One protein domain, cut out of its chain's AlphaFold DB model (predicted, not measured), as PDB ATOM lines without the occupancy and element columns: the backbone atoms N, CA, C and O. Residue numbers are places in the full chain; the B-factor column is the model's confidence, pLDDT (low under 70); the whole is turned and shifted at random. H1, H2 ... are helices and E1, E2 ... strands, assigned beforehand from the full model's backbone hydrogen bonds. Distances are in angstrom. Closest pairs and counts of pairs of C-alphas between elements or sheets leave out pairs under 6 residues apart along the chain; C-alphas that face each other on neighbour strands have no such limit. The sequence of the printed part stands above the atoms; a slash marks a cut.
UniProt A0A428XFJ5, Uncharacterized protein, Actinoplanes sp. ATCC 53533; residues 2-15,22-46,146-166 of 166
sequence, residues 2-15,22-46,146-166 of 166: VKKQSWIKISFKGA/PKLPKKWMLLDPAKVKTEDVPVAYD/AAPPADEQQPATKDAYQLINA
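This is residues 2 to 15, 22 to 46 and 146 to 166 of the 166 residues of an uncharacterized protein of Actinoplanes sp. ATCC 53533 (UniProt A0A428XFJ5). There is little regular structure: mostly loops round a tiny parallel pair of strands, E1 and E2, with one short helix, H1, after E2. The long stretch 2 to 15 runs past E1, and its residues 7 to 8 pair antiparallel with residues 29 to 30. The printed part has 60 residues, 13 in named elements in the order E1, E2, H1, class mixed; it is compact, radius of gyration of the C-alphas 11.6 A, spanning 34 by 28 by 19 A.

E1 is residues 28 to 30, from C-alpha 28 at (-45.446, 7.853, -14.166). E2 is residues 153 to 155. H1 is residues 158 to 164, 10.0 A long, ending at C-alpha 164 at (-39.307, 16.907, -4.711).

E1 and E2 are parallel neighbours at 39 degrees; N 30 and O 154 are 2.8 A apart, within hydrogen-bond range. A tight link joins E2 to H1. E1 and H1 are only just apart, closest 8.4 A. In H1 every O i to N i+4 pair is within hydrogen-bond range.

The C-alphas farthest apart, of Lys 3 and Gly 14, are 34.3 A apart. The printed part has two cuts: C-alphas 15 and 22 are 11.4 A apart across the first, and C-alphas 46 and 146 are 14.2 A apart across the second. Residues 2 to 3 are under pLDDT 70.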
ATOM      1  N   VAL A   2     -58.937   8.803  -8.322       59.53
ATOM      2  CA  VAL A   2     -57.570   9.024  -7.798       59.53
ATOM      3  C   VAL A   2     -57.529   9.577  -6.357       59.53
ATOM      4  O   VAL A   2     -56.495  10.006  -5.882       59.53
ATOM      5  N   LYS A   3     -58.633   9.493  -5.601       63.41
ATOM      6  CA  LYS A   3     -58.898  10.196  -4.320       63.41
ATOM      7  C   LYS A   3     -57.759  10.320  -3.279       63.41
ATOM      8  O   LYS A   3     -57.891  11.151  -2.392       63.41
ATOM      9  N   LYS A   4     -56.708   9.488  -3.305       74.69
ATOM     10  CA  LYS A   4     -55.577   9.519  -2.354       74.69
ATOM     11  C   LYS A   4     -54.206   9.204  -2.969       74.69
ATOM     12  O   LYS A   4     -53.276   8.885  -2.237       74.69
ATOM     13  N   GLN A   5     -54.095   9.178  -4.294       86.12
ATOM     14  CA  GLN A   5     -52.844   8.841  -4.971       86.12
ATOM     15  C   GLN A   5     -52.396  10.026  -5.813       86.12
ATOM     16  O   GLN A   5     -53.214  10.661  -6.467       86.12
ATOM     17  N   SER A   6     -51.095  10.278  -5.834       89.50
ATOM     18  CA  SER A   6     -50.492  11.242  -6.746       89.50
ATOM     19  C   SER A   6     -49.404  10.549  -7.545       89.50
ATOM     20  O   SER A   6     -48.641   9.739  -7.014       89.50
ATOM     21  N   TRP A   7     -49.329  10.880  -8.830       92.75
ATOM     22  CA  TRP A   7     -48.224  10.482  -9.685       92.75
ATOM     23  C   TRP A   7     -47.483  11.712 -10.160       92.75
ATOM     24  O   TRP A   7     -48.094  12.721 -10.502       92.75
ATOM     25  N   ILE A   8     -46.170  11.586 -10.259       92.06
ATOM     26  CA  ILE A   8     -45.325  12.595 -10.877       92.06
ATOM     27  C   ILE A   8     -44.630  12.010 -12.102       92.06
ATOM     28  O   ILE A   8     -44.294  10.826 -12.155       92.06
ATOM     29  N   LYS A   9     -44.406  12.850 -13.105       92.50
ATOM     30  CA  LYS A   9     -43.584  12.520 -14.263       92.50
ATOM     31  C   LYS A   9     -42.710  13.722 -14.574       92.50
ATOM     32  O   LYS A   9     -43.217  14.792 -14.888       92.50
ATOM     33  N   ILE A  10     -41.401  13.537 -14.455       89.44
ATOM     34  CA  ILE A  10     -40.416  14.609 -14.602       89.44
ATOM     35  C   ILE A  10     -39.602  14.328 -15.858       89.44
ATOM     36  O   ILE A  10     -39.065  13.235 -16.032       89.44
ATOM     37  N   SER A  11     -39.513  15.318 -16.737       86.00
ATOM     38  CA  SER A  11     -38.695  15.251 -17.945       86.00
ATOM     39  C   SER A  11     -37.947  16.559 -18.135       86.00
ATOM     40  O   SER A  11     -38.567  17.621 -18.118       86.00
ATOM     41  N   PHE A  12     -36.644  16.477 -18.382       84.06
ATOM     42  CA  PHE A  12     -35.818  17.633 -18.706       84.06
ATOM     43  C   PHE A  12     -35.729  17.788 -20.228       84.06
ATOM     44  O   PHE A  12     -35.483  16.815 -20.942       84.06
ATOM     45  N   LYS A  13     -35.940  19.008 -20.725       82.19
ATOM     46  CA  LYS A  13     -35.672  19.408 -22.116       82.19
ATOM     47  C   LYS A  13     -34.572  20.468 -22.101       82.19
ATOM     48  O   LYS A  13     -34.520  21.237 -21.146       82.19
ATOM     49  N   GLY A  14     -33.728  20.529 -23.133       79.44
ATOM     50  CA  GLY A  14     -32.651  21.528 -23.190       79.44
ATOM     51  C   GLY A  14     -31.517  21.267 -22.191       79.44
ATOM     52  O   GLY A  14     -30.860  22.200 -21.743       79.44
ATOM     53  N   ALA A  15     -31.355  20.014 -21.759       76.19
ATOM     54  CA  ALA A  15     -30.380  19.610 -20.749       76.19
ATOM     55  C   ALA A  15     -29.058  19.110 -21.360       76.19
ATOM     56  O   ALA A  15     -28.242  18.494 -20.672       76.19
ATOM     57  N   PRO A  22     -30.394  13.812 -12.210       82.00
ATOM     58  CA  PRO A  22     -30.814  12.470 -11.838       82.00
ATOM     59  C   PRO A  22     -31.415  11.743 -13.042       82.00
ATOM     60  O   PRO A  22     -32.165  12.314 -13.842       82.00
ATOM     61  N   LYS A  23     -31.115  10.447 -13.168       82.19
ATOM     62  CA  LYS A  23     -31.723   9.598 -14.198       82.19
ATOM     63  C   LYS A  23     -33.134   9.225 -13.761       82.19
ATOM     64  O   LYS A  23     -33.343   8.216 -13.092       82.19
ATOM     65  N   LEU A  24     -34.104  10.048 -14.147       88.38
ATOM     66  CA  LEU A  24     -35.502   9.821 -13.802       88.38
ATOM     67  C   LEU A  24     -36.205   8.886 -14.808       88.38
ATOM     68  O   LEU A  24     -35.922   8.928 -16.010       88.38
ATOM     69  N   PRO A  25     -37.124   8.024 -14.336       88.94
ATOM     70  CA  PRO A  25     -37.939   7.167 -15.191       88.94
ATOM     71  C   PRO A  25     -38.803   7.949 -16.187       88.94
ATOM     72  O   PRO A  25     -39.305   9.030 -15.893       88.94
ATOM     73  N   LYS A  26     -39.066   7.340 -17.350       90.62
ATOM     74  CA  LYS A  26     -40.016   7.871 -18.350       90.62
ATOM     75  C   LYS A  26     -41.484   7.552 -18.030       90.62
ATOM     76  O   LYS A  26     -42.382   8.098 -18.671       90.62
ATOM     77  N   LYS A  27     -41.723   6.631 -17.096       93.75
ATOM     78  CA  LYS A  27     -43.052   6.224 -16.623       93.75
ATOM     79  C   LYS A  27     -43.561   7.189 -15.556       93.75
ATOM     80  O   LYS A  27     -42.772   7.906 -14.943       93.75
ATOM     81  N   TRP A  28     -44.868   7.188 -15.329       96.12
ATOM     82  CA  TRP A  28     -45.446   7.853 -14.166       96.12
ATOM     83  C   TRP A  28     -44.919   7.213 -12.880       96.12
ATOM     84  O   TRP A  28     -44.790   5.993 -12.784       96.12
ATOM     85  N   MET A  29     -44.607   8.034 -11.888       95.50
ATOM     86  CA  MET A  29     -44.084   7.591 -10.602       95.50
ATOM     87  C   MET A  29     -45.129   7.809  -9.517       95.50
ATOM     88  O   MET A  29     -45.438   8.953  -9.201       95.50
ATOM     89  N   LEU A  30     -45.662   6.724  -8.954       94.38
ATOM     90  CA  LEU A  30     -46.588   6.765  -7.824       94.38
ATOM     91  C   LEU A  30     -45.851   7.252  -6.573       94.38
ATOM     92  O   LEU A  30     -44.864   6.638  -6.156       94.38
ATOM     93  N   LEU A  31     -46.354   8.330  -5.978       94.06
ATOM     94  CA  LEU A  31     -45.846   8.884  -4.731       94.06
ATOM     95  C   LEU A  31     -46.435   8.134  -3.529       94.06
ATOM     96  O   LEU A  31     -47.644   7.982  -3.393       94.06
ATOM     97  N   ASP A  32     -45.555   7.702  -2.636       93.38
ATOM     98  CA  ASP A  32     -45.810   7.467  -1.214       93.38
ATOM     99  C   ASP A  32     -45.836   8.820  -0.465       93.38
ATOM    100  O   ASP A  32     -44.781   9.465  -0.370       93.38
ATOM    101  N   PRO A  33     -47.004   9.266   0.047       90.44
ATOM    102  CA  PRO A  33     -47.149  10.551   0.733       90.44
ATOM    103  C   PRO A  33     -46.263  10.692   1.972       90.44
ATOM    104  O   PRO A  33     -45.816  11.791   2.270       90.44
ATOM    105  N   ALA A  34     -45.931   9.592   2.661       92.44
ATOM    106  CA  ALA A  34     -45.089   9.634   3.859       92.44
ATOM    107  C   ALA A  34     -43.627  10.029   3.565       92.44
ATOM    108  O   ALA A  34     -42.846  10.281   4.483       92.44
ATOM    109  N   LYS A  35     -43.233  10.056   2.285       94.06
ATOM    110  CA  LYS A  35     -41.886  10.429   1.826       94.06
ATOM    111  C   LYS A  35     -41.813  11.833   1.226       94.06
ATOM    112  O   LYS A  35     -40.713  12.272   0.882       94.06
ATOM    113  N   VAL A  36     -42.946  12.519   1.095       92.81
ATOM    114  CA  VAL A  36     -43.008  13.925   0.685       92.81
ATOM    115  C   VAL A  36     -42.928  14.784   1.945       92.81
ATOM    116  O   VAL A  36     -43.649  14.548   2.908       92.81
ATOM    117  N   LYS A  37     -41.983  15.720   1.962       92.19
ATOM    118  CA  LYS A  37     -41.611  16.535   3.128       92.19
ATOM    119  C   LYS A  37     -41.839  18.031   2.912       92.19
ATOM    120  O   LYS A  37     -41.525  18.810   3.804       92.19
ATOM    121  N   THR A  38     -42.329  18.409   1.736       86.56
ATOM    122  CA  THR A  38     -42.719  19.777   1.392       86.56
ATOM    123  C   THR A  38     -44.236  19.859   1.246       86.56
ATOM    124  O   THR A  38     -44.881  18.878   0.871       86.56
ATOM    125  N   GLU A  39     -44.787  21.033   1.535       81.88
ATOM    126  CA  GLU A  39     -46.187  21.381   1.286       81.88
ATOM    127  C   GLU A  39     -46.420  21.798  -0.178       81.88
ATOM    128  O   GLU A  39     -47.550  21.755  -0.655       81.88
ATOM    129  N   ASP A  40     -45.351  22.092  -0.930       79.94
ATOM    130  CA  ASP A  40     -45.418  22.566  -2.322       79.94
ATOM    131  C   ASP A  40     -45.894  21.494  -3.317       79.94
ATOM    132  O   ASP A  40     -46.239  21.796  -4.462       79.94
ATOM    133  N   VAL A  41     -45.882  20.217  -2.916       79.81
ATOM    134  CA  VAL A  41     -46.314  19.106  -3.768       79.81
ATOM    135  C   VAL A  41     -47.652  18.552  -3.286       79.81
ATOM    136  O   VAL A  41     -47.700  17.900  -2.239       79.81
ATOM    137  N   PRO A  42     -48.736  18.697  -4.073       75.88
ATOM    138  CA  PRO A  42     -50.032  18.147  -3.708       75.88
ATOM    139  C   PRO A  42     -49.997  16.613  -3.768       75.88
ATOM    140  O   PRO A  42     -49.977  15.978  -4.829       75.88
ATOM    141  N   VAL A  43     -49.993  15.982  -2.593       79.75
ATOM    142  CA  VAL A  43     -49.975  14.514  -2.442       79.75
ATOM    143  C   VAL A  43     -51.350  13.862  -2.600       79.75
ATOM    144  O   VAL A  43     -51.463  12.636  -2.569       79.75
ATOM    145  N   ALA A  44     -52.393  14.669  -2.788       75.75
ATOM    146  CA  ALA A  44     -53.734  14.216  -3.111       75.75
ATOM    147  C   ALA A  44     -54.479  15.280  -3.924       75.75
ATOM    148  O   ALA A  44     -54.181  16.467  -3.834       75.75
ATOM    149  N   TYR A  45     -55.475  14.829  -4.686       72.06
ATOM    150  CA  TYR A  45     -56.509  15.694  -5.244       72.06
ATOM    151  C   TYR A  45     -57.724  15.670  -4.311       72.06
ATOM    152  O   TYR A  45     -58.301  14.605  -4.070       72.06
ATOM    153  N   ASP A  46     -58.104  16.827  -3.788       72.19
ATOM    154  CA  ASP A  46     -59.146  17.022  -2.773       72.19
ATOM    155  C   ASP A  46     -60.522  17.400  -3.352       72.19
ATOM    156  O   ASP A  46     -61.487  17.573  -2.609       72.19
ATOM    157  N   ALA A 146     -58.129   9.334 -13.852       85.00
ATOM    158  CA  ALA A 146     -57.850   7.930 -13.598       85.00
ATOM    159  C   ALA A 146     -56.360   7.740 -13.302       85.00
ATOM    160  O   ALA A 146     -55.527   8.552 -13.704       85.00
ATOM    161  N   ALA A 147     -56.032   6.659 -12.595       88.44
ATOM    162  CA  ALA A 147     -54.643   6.257 -12.436       88.44
ATOM    163  C   ALA A 147     -54.034   5.962 -13.820       88.44
ATOM    164  O   ALA A 147     -54.743   5.410 -14.671       88.44
ATOM    165  N   PRO A 148     -52.745   6.268 -14.049       92.56
ATOM    166  CA  PRO A 148     -52.053   5.796 -15.239       92.56
ATOM    167  C   PRO A 148     -52.145   4.261 -15.362       92.56
ATOM    168  O   PRO A 148     -52.205   3.575 -14.334       92.56
ATOM    169  N   PRO A 149     -52.142   3.692 -16.580       94.12
ATOM    170  CA  PRO A 149     -52.116   2.242 -16.782       94.12
ATOM    171  C   PRO A 149     -50.989   1.558 -15.996       94.12
ATOM    172  O   PRO A 149     -49.933   2.150 -15.770       94.12
ATOM    173  N   ALA A 150     -51.203   0.316 -15.545       92.94
ATOM    174  CA  ALA A 150     -50.256  -0.403 -14.681       92.94
ATOM    175  C   ALA A 150     -48.856  -0.556 -15.309       92.94
ATOM    176  O   ALA A 150     -47.848  -0.486 -14.613       92.94
ATOM    177  N   ASP A 151     -48.792  -0.718 -16.625       95.31
ATOM    178  CA  ASP A 151     -47.567  -0.802 -17.417       95.31
ATOM    179  C   ASP A 151     -46.925   0.566 -17.709       95.31
ATOM    180  O   ASP A 151     -45.735   0.627 -18.032       95.31
ATOM    181  N   GLU A 152     -47.651   1.665 -17.508       95.44
ATOM    182  CA  GLU A 152     -47.177   3.046 -17.658       95.44
ATOM    183  C   GLU A 152     -46.758   3.713 -16.341       95.44
ATOM    184  O   GLU A 152     -46.308   4.866 -16.347       95.44
ATOM    185  N   GLN A 153     -46.857   2.999 -15.218       95.69
ATOM    186  CA  GLN A 153     -46.492   3.502 -13.896       95.69
ATOM    187  C   GLN A 153     -45.507   2.597 -13.152       95.69
ATOM    188  O   GLN A 153     -45.302   1.433 -13.486       95.69
ATOM    189  N   GLN A 154     -44.878   3.161 -12.127       95.94
ATOM    190  CA  GLN A 154     -44.010   2.463 -11.180       95.94
ATOM    191  C   GLN A 154     -43.926   3.252  -9.864       95.94
ATOM    192  O   GLN A 154     -44.328   4.414  -9.836       95.94
ATOM    193  N   PRO A 155     -43.380   2.686  -8.775       96.06
ATOM    194  CA  PRO A 155     -43.078   3.464  -7.576       96.06
ATOM    195  C   PRO A 155     -42.084   4.601  -7.853       96.06
ATOM    196  O   PRO A 155     -41.163   4.451  -8.665       96.06
ATOM    197  N   ALA A 156     -42.247   5.730  -7.160       95.25
ATOM    198  CA  ALA A 156     -41.285   6.825  -7.202       95.25
ATOM    199  C   ALA A 156     -39.899   6.396  -6.700       95.25
ATOM    200  O   ALA A 156     -39.758   5.666  -5.715       95.25
ATOM    201  N   THR A 157     -38.861   6.850  -7.403       95.31
ATOM    202  CA  THR A 157     -37.467   6.538  -7.078       95.31
ATOM    203  C   THR A 157     -36.946   7.433  -5.956       95.31
ATOM    204  O   THR A 157     -37.492   8.502  -5.684       95.31
ATOM    205  N   LYS A 158     -35.842   7.025  -5.318       94.12
ATOM    206  CA  LYS A 158     -35.148   7.862  -4.327       94.12
ATOM    207  C   LYS A 158     -34.772   9.229  -4.909       94.12
ATOM    208  O   LYS A 158     -34.993  10.238  -4.252       94.12
ATOM    209  N   ASP A 159     -34.269   9.252  -6.139       92.62
ATOM    210  CA  ASP A 159     -33.860  10.482  -6.821       92.62
ATOM    211  C   ASP A 159     -35.047  11.423  -7.076       92.62
ATOM    212  O   ASP A 159     -34.913  12.638  -6.953       92.62
ATOM    213  N   ALA A 160     -36.235  10.876  -7.368       93.00
ATOM    214  CA  ALA A 160     -37.450  11.679  -7.494       93.00
ATOM    215  C   ALA A 160     -37.818  12.347  -6.160       93.00
ATOM    216  O   ALA A 160     -38.125  13.534  -6.137       93.00
ATOM    217  N   TYR A 161     -37.721  11.620  -5.041       93.56
ATOM    218  CA  TYR A 161     -37.946  12.196  -3.711       93.56
ATOM    219  C   TYR A 161     -36.890  13.213  -3.298       93.56
ATOM    220  O   TYR A 161     -37.212  14.148  -2.574       93.56
ATOM    221  N   GLN A 162     -35.638  13.036  -3.716       91.94
ATOM    222  CA  GLN A 162     -34.603  14.037  -3.474       91.94
ATOM    223  C   GLN A 162     -34.919  15.336  -4.206       91.94
ATOM    224  O   GLN A 162     -34.749  16.391  -3.619       91.94
ATOM    225  N   LEU A 163     -35.414  15.258  -5.444       89.88
ATOM    226  CA  LEU A 163     -35.786  16.439  -6.219       89.88
ATOM    227  C   LEU A 163     -37.043  17.132  -5.679       89.88
ATOM    228  O   LEU A 163     -37.093  18.351  -5.654       89.88
ATOM    229  N   ILE A 164     -38.053  16.365  -5.261       91.00
ATOM    230  CA  ILE A 164     -39.307  16.907  -4.711       91.00
ATOM    231  C   ILE A 164     -39.092  17.590  -3.357       91.00
ATOM    232  O   ILE A 164     -39.767  18.563  -3.056       91.00
ATOM    233  N   ASN A 165     -38.191  17.060  -2.529       91.69
ATOM    234  CA  ASN A 165     -37.936  17.566  -1.179       91.69
ATOM    235  C   ASN A 165     -36.727  18.517  -1.103       91.69
ATOM    236  O   ASN A 165     -36.236  18.747   0.005       91.69
ATOM    237  N   ALA A 166     -36.185  18.940  -2.247       85.62
ATOM    238  CA  ALA A 166     -35.070  19.884  -2.318       85.62
ATOM    239  C   ALA A 166     -35.567  21.310  -2.084       85.62
ATOM    240  O   ALA A 166     -34.855  22.040  -1.360       85.62
TER     241      ALA A 166